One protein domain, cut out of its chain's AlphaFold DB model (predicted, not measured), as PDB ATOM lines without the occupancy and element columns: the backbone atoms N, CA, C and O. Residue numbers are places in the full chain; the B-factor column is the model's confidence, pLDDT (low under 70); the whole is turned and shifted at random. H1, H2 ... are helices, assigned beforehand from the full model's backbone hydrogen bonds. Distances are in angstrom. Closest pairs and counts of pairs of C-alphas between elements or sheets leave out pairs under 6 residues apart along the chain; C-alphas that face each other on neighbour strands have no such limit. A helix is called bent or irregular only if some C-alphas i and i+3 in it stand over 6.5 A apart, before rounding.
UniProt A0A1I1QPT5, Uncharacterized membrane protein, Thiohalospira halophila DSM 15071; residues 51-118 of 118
ATOM      1  N   HIS A  51     109.677 117.364  96.075       80.94
ATOM      2  CA  HIS A  51     110.297 117.180  94.757       80.94
ATOM      3  C   HIS A  51     111.276 118.307  94.362       80.94
ATOM      4  O   HIS A  51     112.386 118.023  93.916       80.94
ATOM      5  N   TRP A  52     110.928 119.573  94.622       77.81
ATOM      6  CA  TRP A  52     111.762 120.741  94.294       77.81
ATOM      7  C   TRP A  52     113.141 120.737  94.982       77.81
ATOM      8  O   TRP A  52     114.109 121.263  94.432       77.81
ATOM      9  N   VAL A  53     113.262 120.103  96.155       81.44
ATOM     10  CA  VAL A  53     114.533 119.963  96.883       81.44
ATOM     11  C   VAL A  53     115.441 118.955  96.181       81.44
ATOM     12  O   VAL A  53     116.626 119.217  95.975       81.44
ATOM     13  N   ALA A  54     114.887 117.809  95.776       80.19
ATOM     14  CA  ALA A  54     115.627 116.783  95.046       80.19
ATOM     15  C   ALA A  54     116.141 117.313  93.694       80.19
ATOM     16  O   ALA A  54     117.271 117.014  93.300       80.19
ATOM     17  N   GLU A  55     115.349 118.150  93.018       81.56
ATOM     18  CA  GLU A  55     115.763 118.815  91.780       81.56
ATOM     19  C   GLU A  55     116.919 119.798  91.995       81.56
ATOM     20  O   GLU A  55     117.831 119.859  91.169       81.56
ATOM     21  N   HIS A  56     116.951 120.493  93.133       82.25
ATOM     22  CA  HIS A  56     118.052 121.382  93.503       82.25
ATOM     23  C   HIS A  56     119.377 120.634  93.679       82.25
ATOM     24  O   HIS A  56     120.406 121.040  93.137       82.25
ATOM     25  N   PHE A  57     119.351 119.496  94.378       79.50
ATOM     26  CA  PHE A  57     120.531 118.640  94.516       79.50
ATOM     27  C   PHE A  57     120.985 118.089  93.164       79.50
ATOM     28  O   PHE A  57     122.178 118.097  92.862       79.50
ATOM     29  N   ARG A  58     120.046 117.675  92.305       79.94
ATOM     30  CA  ARG A  58     120.358 117.226  90.941       79.94
ATOM     31  C   ARG A  58     121.031 118.332  90.118       79.94
ATOM     32  O   ARG A  58     122.020 118.070  89.432       79.94
ATOM     33  N   PHE A  59     120.543 119.567  90.225       81.69
ATOM     34  CA  PHE A  59     121.119 120.742  89.569       81.69
ATOM     35  C   PHE A  59     122.531 121.072  90.079       81.69
ATOM     36  O   PHE A  59     123.429 121.345  89.276       81.69
ATOM     37  N   GLN A  60     122.759 120.986  91.393       81.00
ATOM     38  CA  GLN A  60     124.077 121.185  92.004       81.00
ATOM     39  C   GLN A  60     125.087 120.131  91.543       81.00
ATOM     40  O   GLN A  60     126.189 120.489  91.138       81.00
ATOM     41  N   VAL A  61     124.697 118.851  91.524       81.94
ATOM     42  CA  VAL A  61     125.563 117.762  91.043       81.94
ATOM     43  C   VAL A  61     125.953 117.981  89.578       81.94
ATOM     44  O   VAL A  61     127.136 117.910  89.248       81.94
ATOM     45  N   ARG A  62     125.005 118.318  88.689       82.94
ATOM     46  CA  ARG A  62     125.336 118.607  87.277       82.94
ATOM     47  C   ARG A  62     126.255 119.813  87.129       82.94
ATOM     48  O   ARG A  62     127.215 119.750  86.363       82.94
ATOM     49  N   THR A  63     125.982 120.891  87.861       82.62
ATOM     50  CA  THR A  63     126.799 122.112  87.816       82.62
ATOM     51  C   THR A  63     128.212 121.851  88.339       82.62
ATOM     52  O   THR A  63     129.164 122.376  87.769       82.62
ATOM     53  N   PHE A  64     128.377 120.978  89.339       83.50
ATOM     54  CA  PHE A  64     129.691 120.532  89.802       83.50
ATOM     55  C   PHE A  64     130.474 119.804  88.703       83.50
ATOM     56  O   PHE A  64     131.614 120.171  88.438       83.50
ATOM     57  N   PHE A  65     129.871 118.826  88.018       83.06
ATOM     58  CA  PHE A  65     130.555 118.102  86.937       83.06
ATOM     59  C   PHE A  65     130.915 119.008  85.753       83.06
ATOM     60  O   PHE A  65     132.017 118.905  85.218       83.06
ATOM     61  N   MET A  66     130.026 119.930  85.374       83.25
ATOM     62  CA  MET A  66     130.340 120.955  84.373       83.25
ATOM     63  C   MET A  66     131.494 121.843  84.844       83.25
ATOM     64  O   MET A  66     132.449 122.059  84.103       83.25
ATOM     65  N   GLY A  67     131.444 122.315  86.093       83.44
ATOM     66  CA  GLY A  67     132.494 123.136  86.680       83.44
ATOM     67  C   GLY A  67     133.845 122.425  86.712       83.44
ATOM     68  O   GLY A  67     134.848 123.015  86.329       83.44
ATOM     69  N   PHE A  68     133.860 121.143  87.072       84.44
ATOM     70  CA  PHE A  68     135.054 120.304  87.048       84.44
ATOM     71  C   PHE A  68     135.630 120.161  85.635       84.44
ATOM     72  O   PHE A  68     136.833 120.326  85.451       84.44
ATOM     73  N   LEU A  69     134.785 119.935  84.621       85.62
ATOM     74  CA  LEU A  69     135.229 119.888  83.227       85.62
ATOM     75  C   LEU A  69     135.881 121.210  82.801       85.62
ATOM     76  O   LEU A  69     136.958 121.200  82.210       85.62
ATOM     77  N   PHE A  70     135.274 122.347  83.147       84.00
ATOM     78  CA  PHE A  70     135.864 123.660  82.883       84.00
ATOM     79  C   PHE A  70     137.184 123.880  83.627       84.00
ATOM     80  O   PHE A  70     138.092 124.461  83.045       84.00
ATOM     81  N   LEU A  71     137.328 123.399  84.866       84.25
ATOM     82  CA  LEU A  71     138.598 123.471  85.599       84.25
ATOM     83  C   LEU A  71     139.697 122.654  84.915       84.25
ATOM     84  O   LEU A  71     140.826 123.126  84.803       84.25
ATOM     85  N   VAL A  72     139.370 121.464  84.405       85.44
ATOM     86  CA  VAL A  72     140.306 120.661  83.604       85.44
ATOM     87  C   VAL A  72     140.690 121.420  82.329       85.44
ATOM     88  O   VAL A  72     141.873 121.591  82.054       85.44
ATOM     89  N   LEU A  73     139.718 121.962  81.589       86.31
ATOM     90  CA  LEU A  73     139.982 122.772  80.392       86.31
ATOM     91  C   LEU A  73     140.817 124.025  80.701       86.31
ATOM     92  O   LEU A  73     141.690 124.396  79.915       86.31
ATOM     93  N   MET A  74     140.587 124.659  81.852       86.19
ATOM     94  CA  MET A  74     141.362 125.800  82.336       86.19
ATOM     95  C   MET A  74     142.818 125.400  82.613       86.19
ATOM     96  O   MET A  74     143.736 126.102  82.199       86.19
ATOM     97  N   ALA A  75     143.048 124.252  83.253       83.50
ATOM     98  CA  ALA A  75     144.394 123.737  83.497       83.50
ATOM     99  C   ALA A  75     145.144 123.420  82.187       83.50
ATOM    100  O   ALA A  75     146.354 123.622  82.107       83.50
ATOM    101  N   LEU A  76     144.428 122.975  81.146       87.69
ATOM    102  CA  LEU A  76     145.005 122.659  79.834       87.69
ATOM    103  C   LEU A  76     145.241 123.889  78.935       87.69
ATOM    104  O   LEU A  76     145.975 123.783  77.956       87.69
ATOM    105  N   SER A  77     144.642 125.049  79.224       87.88
ATOM    106  CA  SER A  77     144.664 126.216  78.318       87.88
ATOM    107  C   SER A  77     145.899 127.122  78.458       87.88
ATOM    108  O   SER A  77     146.048 128.083  77.699       87.88
ATOM    109  N   GLY A  78     146.820 126.817  79.379       87.69
ATOM    110  CA  GLY A  78     148.105 127.515  79.507       87.69
ATOM    111  C   GLY A  78     147.942 129.022  79.780       87.69
ATOM    112  O   GLY A  78     147.222 129.386  80.707       87.69
ATOM    113  N   PRO A  79     148.566 129.935  79.008       89.00
ATOM    114  CA  PRO A  79     148.469 131.380  79.257       89.00
ATOM    115  C   PRO A  79     147.045 131.943  79.090       89.00
ATOM    116  O   PRO A  79     146.727 132.989  79.653       89.00
ATOM    117  N   LEU A  80     146.160 131.245  78.366       90.56
ATOM    118  CA  LEU A  80     144.750 131.625  78.219       90.56
ATOM    119  C   LEU A  80     143.892 131.240  79.436       90.56
ATOM    120  O   LEU A  80     142.725 131.631  79.497       90.56
ATOM    121  N   ALA A  81     144.453 130.527  80.421       88.06
ATOM    122  CA  ALA A  81     143.738 130.069  81.612       88.06
ATOM    123  C   ALA A  81     143.051 131.211  82.374       88.06
ATOM    124  O   ALA A  81     141.966 131.013  82.912       88.06
ATOM    125  N   VAL A  82     143.626 132.420  82.377       88.38
ATOM    126  CA  VAL A  82     143.015 133.593  83.027       88.38
ATOM    127  C   VAL A  82     141.696 133.971  82.355       88.38
ATOM    128  O   VAL A  82     140.700 134.193  83.039       88.38
ATOM    129  N   LEU A  83     141.659 134.004  81.021       90.00
ATOM    130  CA  LEU A  83     140.463 134.383  80.266       90.00
ATOM    131  C   LEU A  83     139.370 133.311  80.395       90.00
ATOM    132  O   LEU A  83     138.204 133.630  80.629       90.00
ATOM    133  N   VAL A  84     139.771 132.038  80.308       88.00
ATOM    134  CA  VAL A  84     138.887 130.879  80.506       88.00
ATOM    135  C   VAL A  84     138.334 130.855  81.932       88.00
ATOM    136  O   VAL A  84     137.135 130.661  82.119       88.00
ATOM    137  N   GLY A  85     139.177 131.118  82.931       86.88
ATOM    138  CA  GLY A  85     138.786 131.191  84.336       86.88
ATOM    139  C   GLY A  85     137.800 132.323  84.616       86.88
ATOM    140  O   GLY A  85     136.855 132.139  85.379       86.88
ATOM    141  N   LEU A  86     137.958 133.473  83.954       89.50
ATOM    142  CA  LEU A  86     137.049 134.612  84.097       89.50
ATOM    143  C   LEU A  86     135.671 134.310  83.490       89.50
ATOM    144  O   LEU A  86     134.649 134.552  84.135       89.50
ATOM    145  N   LEU A  87     135.632 133.702  82.298       89.12
ATOM    146  CA  LEU A  87     134.387 133.240  81.676       89.12
ATOM    147  C   LEU A  87     133.692 132.169  82.531       89.12
ATOM    148  O   LEU A  87     132.480 132.232  82.747       89.12
ATOM    149  N   TRP A  88     134.466 131.220  83.059       88.69
ATOM    150  CA  TRP A  88     133.973 130.181  83.958       88.69
ATOM    151  C   TRP A  88     133.393 130.760  85.253       88.69
ATOM    152  O   TRP A  88     132.303 130.365  85.664       88.69
ATOM    153  N   ALA A  89     134.075 131.728  85.868       85.75
ATOM    154  CA  ALA A  89     133.613 132.378  87.088       85.75
ATOM    155  C   ALA A  89     132.281 133.112  86.867       85.75
ATOM    156  O   ALA A  89     131.353 132.944  87.657       85.75
ATOM    157  N   VAL A  90     132.149 133.870  85.771       88.94
ATOM    158  CA  VAL A  90     130.891 134.554  85.415       88.94
ATOM    159  C   VAL A  90     129.757 133.546  85.216       88.94
ATOM    160  O   VAL A  90     128.666 133.728  85.762       88.94
ATOM    161  N   TRP A  91     130.016 132.458  84.486       87.81
ATOM    162  CA  TRP A  91     129.043 131.385  84.280       87.81
ATOM    163  C   TRP A  91     128.614 130.733  85.606       87.81
ATOM    164  O   TRP A  91     127.416 130.571  85.856       87.81
ATOM    165  N   LEU A  92     129.567 130.431  86.495       83.88
ATOM    166  CA  LEU A  92     129.296 129.815  87.794       83.88
ATOM    167  C   LEU A  92     128.464 130.733  88.697       83.88
ATOM    168  O   LEU A  92     127.492 130.280  89.302       83.88
ATOM    169  N   VAL A  93     128.791 132.029  88.750       85.12
ATOM    170  CA  VAL A  93     128.024 133.022  89.519       85.12
ATOM    171  C   VAL A  93     126.583 133.083  89.028       85.12
ATOM    172  O   VAL A  93     125.658 133.010  89.836       85.12
ATOM    173  N   PHE A  94     126.371 133.165  87.714       86.50
ATOM    174  CA  PHE A  94     125.027 133.223  87.147       86.50
ATOM    175  C   PHE A  94     124.200 131.972  87.494       86.50
ATOM    176  O   PHE A  94     123.045 132.088  87.908       86.50
ATOM    177  N   ARG A  95     124.809 130.781  87.419       83.50
ATOM    178  CA  ARG A  95     124.173 129.509  87.810       83.50
ATOM    179  C   ARG A  95     123.832 129.461  89.299       83.50
ATOM    180  O   ARG A  95     122.730 129.044  89.652       83.50
ATOM    181  N   CYS A  96     124.727 129.936  90.166       83.25
ATOM    182  CA  CYS A  96     124.479 130.019  91.605       83.25
ATOM    183  C   CYS A  96     123.338 130.989  91.937       83.25
ATOM    184  O   CYS A  96     122.463 130.641  92.724       83.25
ATOM    185  N   VAL A  97     123.303 132.173  91.318       85.94
ATOM    186  CA  VAL A  97     122.238 133.168  91.543       85.94
ATOM    187  C   VAL A  97     120.875 132.626  91.113       85.94
ATOM    188  O   VAL A  97     119.891 132.818  91.827       85.94
ATOM    189  N   ARG A  98     120.798 131.930  89.974       81.94
ATOM    190  CA  ARG A  98     119.544 131.328  89.495       81.94
ATOM    191  C   ARG A  98     119.071 130.182  90.379       81.94
ATOM    192  O   ARG A  98     117.896 130.163  90.740       81.94
ATOM    193  N   GLY A  99     119.982 129.293  90.777       81.88
ATOM    194  CA  GLY A  99     119.688 128.252  91.760       81.88
ATOM    195  C   GLY A  99     119.169 128.860  93.062       81.88
ATOM    196  O   GLY A  99     118.067 128.545  93.496       81.88
ATOM    197  N   LEU A 100     119.889 129.828  93.629       83.19
ATOM    198  CA  LEU A 100     119.505 130.451  94.894       83.19
ATOM    199  C   LEU A 100     118.135 131.144  94.815       83.19
ATOM    200  O   LEU A 100     117.286 130.900  95.666       83.19
ATOM    201  N   ARG A 101     117.863 131.912  93.749       84.19
ATOM    202  CA  ARG A 101     116.538 132.524  93.539       84.19
ATOM    203  C   ARG A 101     115.414 131.487  93.457       84.19
ATOM    204  O   ARG A 101     114.337 131.722  93.997       84.19
ATOM    205  N   ALA A 102     115.635 130.358  92.784       83.75
ATOM    206  CA  ALA A 102     114.637 129.292  92.696       83.75
ATOM    207  C   ALA A 102     114.412 128.600  94.053       83.75
ATOM    208  O   ALA A 102     113.270 128.304  94.414       83.75
ATOM    209  N   ALA A 103     115.482 128.409  94.833       83.56
ATOM    210  CA  ALA A 103     115.398 127.880  96.191       83.56
ATOM    211  C   ALA A 103     114.577 128.795  97.115       83.56
ATOM    212  O   ALA A 103     113.711 128.296  97.836       83.56
ATOM    213  N   ASP A 104     114.789 130.114  97.046       84.00
ATOM    214  CA  ASP A 104     114.045 131.103  97.841       84.00
ATOM    215  C   ASP A 104     112.541 131.071  97.538       84.00
ATOM    216  O   ASP A 104     111.705 131.177  98.438       84.00
ATOM    217  N   LEU A 105     112.183 130.849  96.272       85.06
ATOM    218  CA  LEU A 105     110.796 130.722  95.823       85.06
ATOM    219  C   LEU A 105     110.181 129.340  96.112       85.06
ATOM    220  O   LEU A 105     109.003 129.135  95.821       85.06
ATOM    221  N   ARG A 106     110.944 128.393  96.686       81.75
ATOM    222  CA  ARG A 106     110.568 126.973  96.862       81.75
ATOM    223  C   ARG A 106     110.097 126.322  95.564       81.75
ATOM    224  O   ARG A 106     109.181 125.497  95.558       81.75
ATOM    225  N   GLN A 107     110.721 126.719  94.464       83.06
ATOM    226  CA  GLN A 107     110.428 126.211  93.138       83.06
ATOM    227  C   GLN A 107     111.593 125.355  92.641       83.06
ATOM    228  O   GLN A 107     112.743 125.552  93.053       83.06
ATOM    229  N   PRO A 108     111.314 124.370  91.777       78.44
ATOM    230  CA  PRO A 108     112.375 123.661  91.088       78.44
ATOM    231  C   PRO A 108     113.238 124.639  90.264       78.44
ATOM    232  O   PRO A 108     112.718 125.650  89.780       78.44
ATOM    233  N   PRO A 109     114.551 124.379  90.119       70.69
ATOM    234  CA  PRO A 109     115.424 125.197  89.279       70.69
ATOM    235  C   PRO A 109     114.868 125.326  87.847       70.69
ATOM    236  O   PRO A 109     114.420 124.315  87.299       70.69
ATOM    237  N   PRO A 110     114.908 126.520  87.225       64.69
ATOM    238  CA  PRO A 110     114.492 126.682  85.837       64.69
ATOM    239  C   PRO A 110     115.376 125.822  84.916       64.69
ATOM    240  O   PRO A 110     116.594 125.798  85.061       64.69
ATOM    241  N   ASP A 111     114.747 125.061  84.018       64.31
ATOM    242  CA  ASP A 111     115.357 124.123  83.059       64.31
ATOM    243  C   ASP A 111     116.647 123.405  83.524       64.31
ATOM    244  O   ASP A 111     117.766 123.814  83.178       64.31
ATOM    245  N   PRO A 112     116.534 122.263  84.232       54.50
ATOM    246  CA  PRO A 112     117.691 121.484  84.686       54.50
ATOM    247  C   PRO A 112     118.586 120.944  83.551       54.50
ATOM    248  O   PRO A 112     119.714 120.516  83.817       54.50
ATOM    249  N   ASP A 113     118.110 120.976  82.302       55.00
ATOM    250  CA  ASP A 113     118.839 120.554  81.100       55.00
ATOM    251  C   ASP A 113     119.483 121.710  80.315       55.00
ATOM    252  O   ASP A 113     120.277 121.472  79.403       55.00
ATOM    253  N   SER A 114     119.210 122.964  80.683       60.38
ATOM    254  CA  SER A 114     119.773 124.128  80.000       60.38
ATOM    255  C   SER A 114     121.255 124.316  80.342       60.38
ATOM    256  O   SER A 114     121.648 124.493  81.500       60.38
ATOM    257  N   TRP A 115     122.084 124.270  79.293       57.25
ATOM    258  CA  TRP A 115     123.548 124.371  79.348       57.25
ATOM    259  C   TRP A 115     124.060 125.811  79.529       57.25
ATOM    260  O   TRP A 115     125.162 126.019  80.036       57.25
ATOM    261  N   LEU A 116     123.271 126.813  79.121       55.72
ATOM    262  CA  LEU A 116     123.723 128.208  79.014       55.72
ATOM    263  C   LEU A 116     122.927 129.183  79.891       55.72
ATOM    264  O   LEU A 116     123.515 130.090  80.470       55.72
ATOM    265  N   LEU A 117     121.605 129.011  80.015       45.47
ATOM    266  CA  LEU A 117     120.706 129.955  80.691       45.47
ATOM    267  C   LEU A 117     119.515 129.207  81.337       45.47
ATOM    268  O   LEU A 117     118.361 129.498  81.025       45.47
ATOM    269  N   GLY A 118     119.786 128.242  82.218       43.53
ATOM    270  CA  GLY A 118     118.806 127.564  83.096       43.53
ATOM    271  C   GLY A 118     118.845 128.122  84.506       43.53
ATOM    272  O   GLY A 118     119.971 128.460  84.935       43.53
TER     273      GLY A 118
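What this domain is: This is residues 51 to 118 of the 118 residues of the protein "Uncharacterized membrane protein" of Thiohalospira halophila DSM 15071 (UniProt A0A1I1QPT5). This is a long helical hairpin: H1 and H2 run side by side, joined by a tight turn at one end. After H2, residues 105 to 118, with no named element, fold back along one side of the pair. The printed part has 68 residues with two named helices, H1 then H2, and no named strand; its class is all helix. It is a rod, only just loose and close to compact, with a radius of gyration of the C-alphas of 13.3 A and spans of 43 by 16 by 15 A.

Where its parts are: Find C-alpha 51 at (110.297, 117.180, 94.757); from there H1, residues 51 to 76, runs 38.2 A. H2, residues 78 to 104, runs 38.8 A to C-alpha 104 at (114.045, 131.103, 97.841). Look near residue 85 for its kink of 29 degrees; H2 is only just irregular, with C-alphas 79 and 82 7.0 A apart.

How they stand to each other: H1 and H2 touch, a hairpin at a shallow tilt of 6 degrees, opposite ways; their closest C-alphas, Met 74 and Ala 81, are 4.9 A apart. Every O i to N i+4 pair is within hydrogen-bond range in H1, and 21 of 23 in H2.

The domain as a whole: The farthest C-alphas, His 51 and Pro 79, are 43.6 A apart. The printed part has no cut, and the link from H1 to H2 is tight. Mean pLDDT of the printed part is 80.5; residues 110 to 118 are under 70.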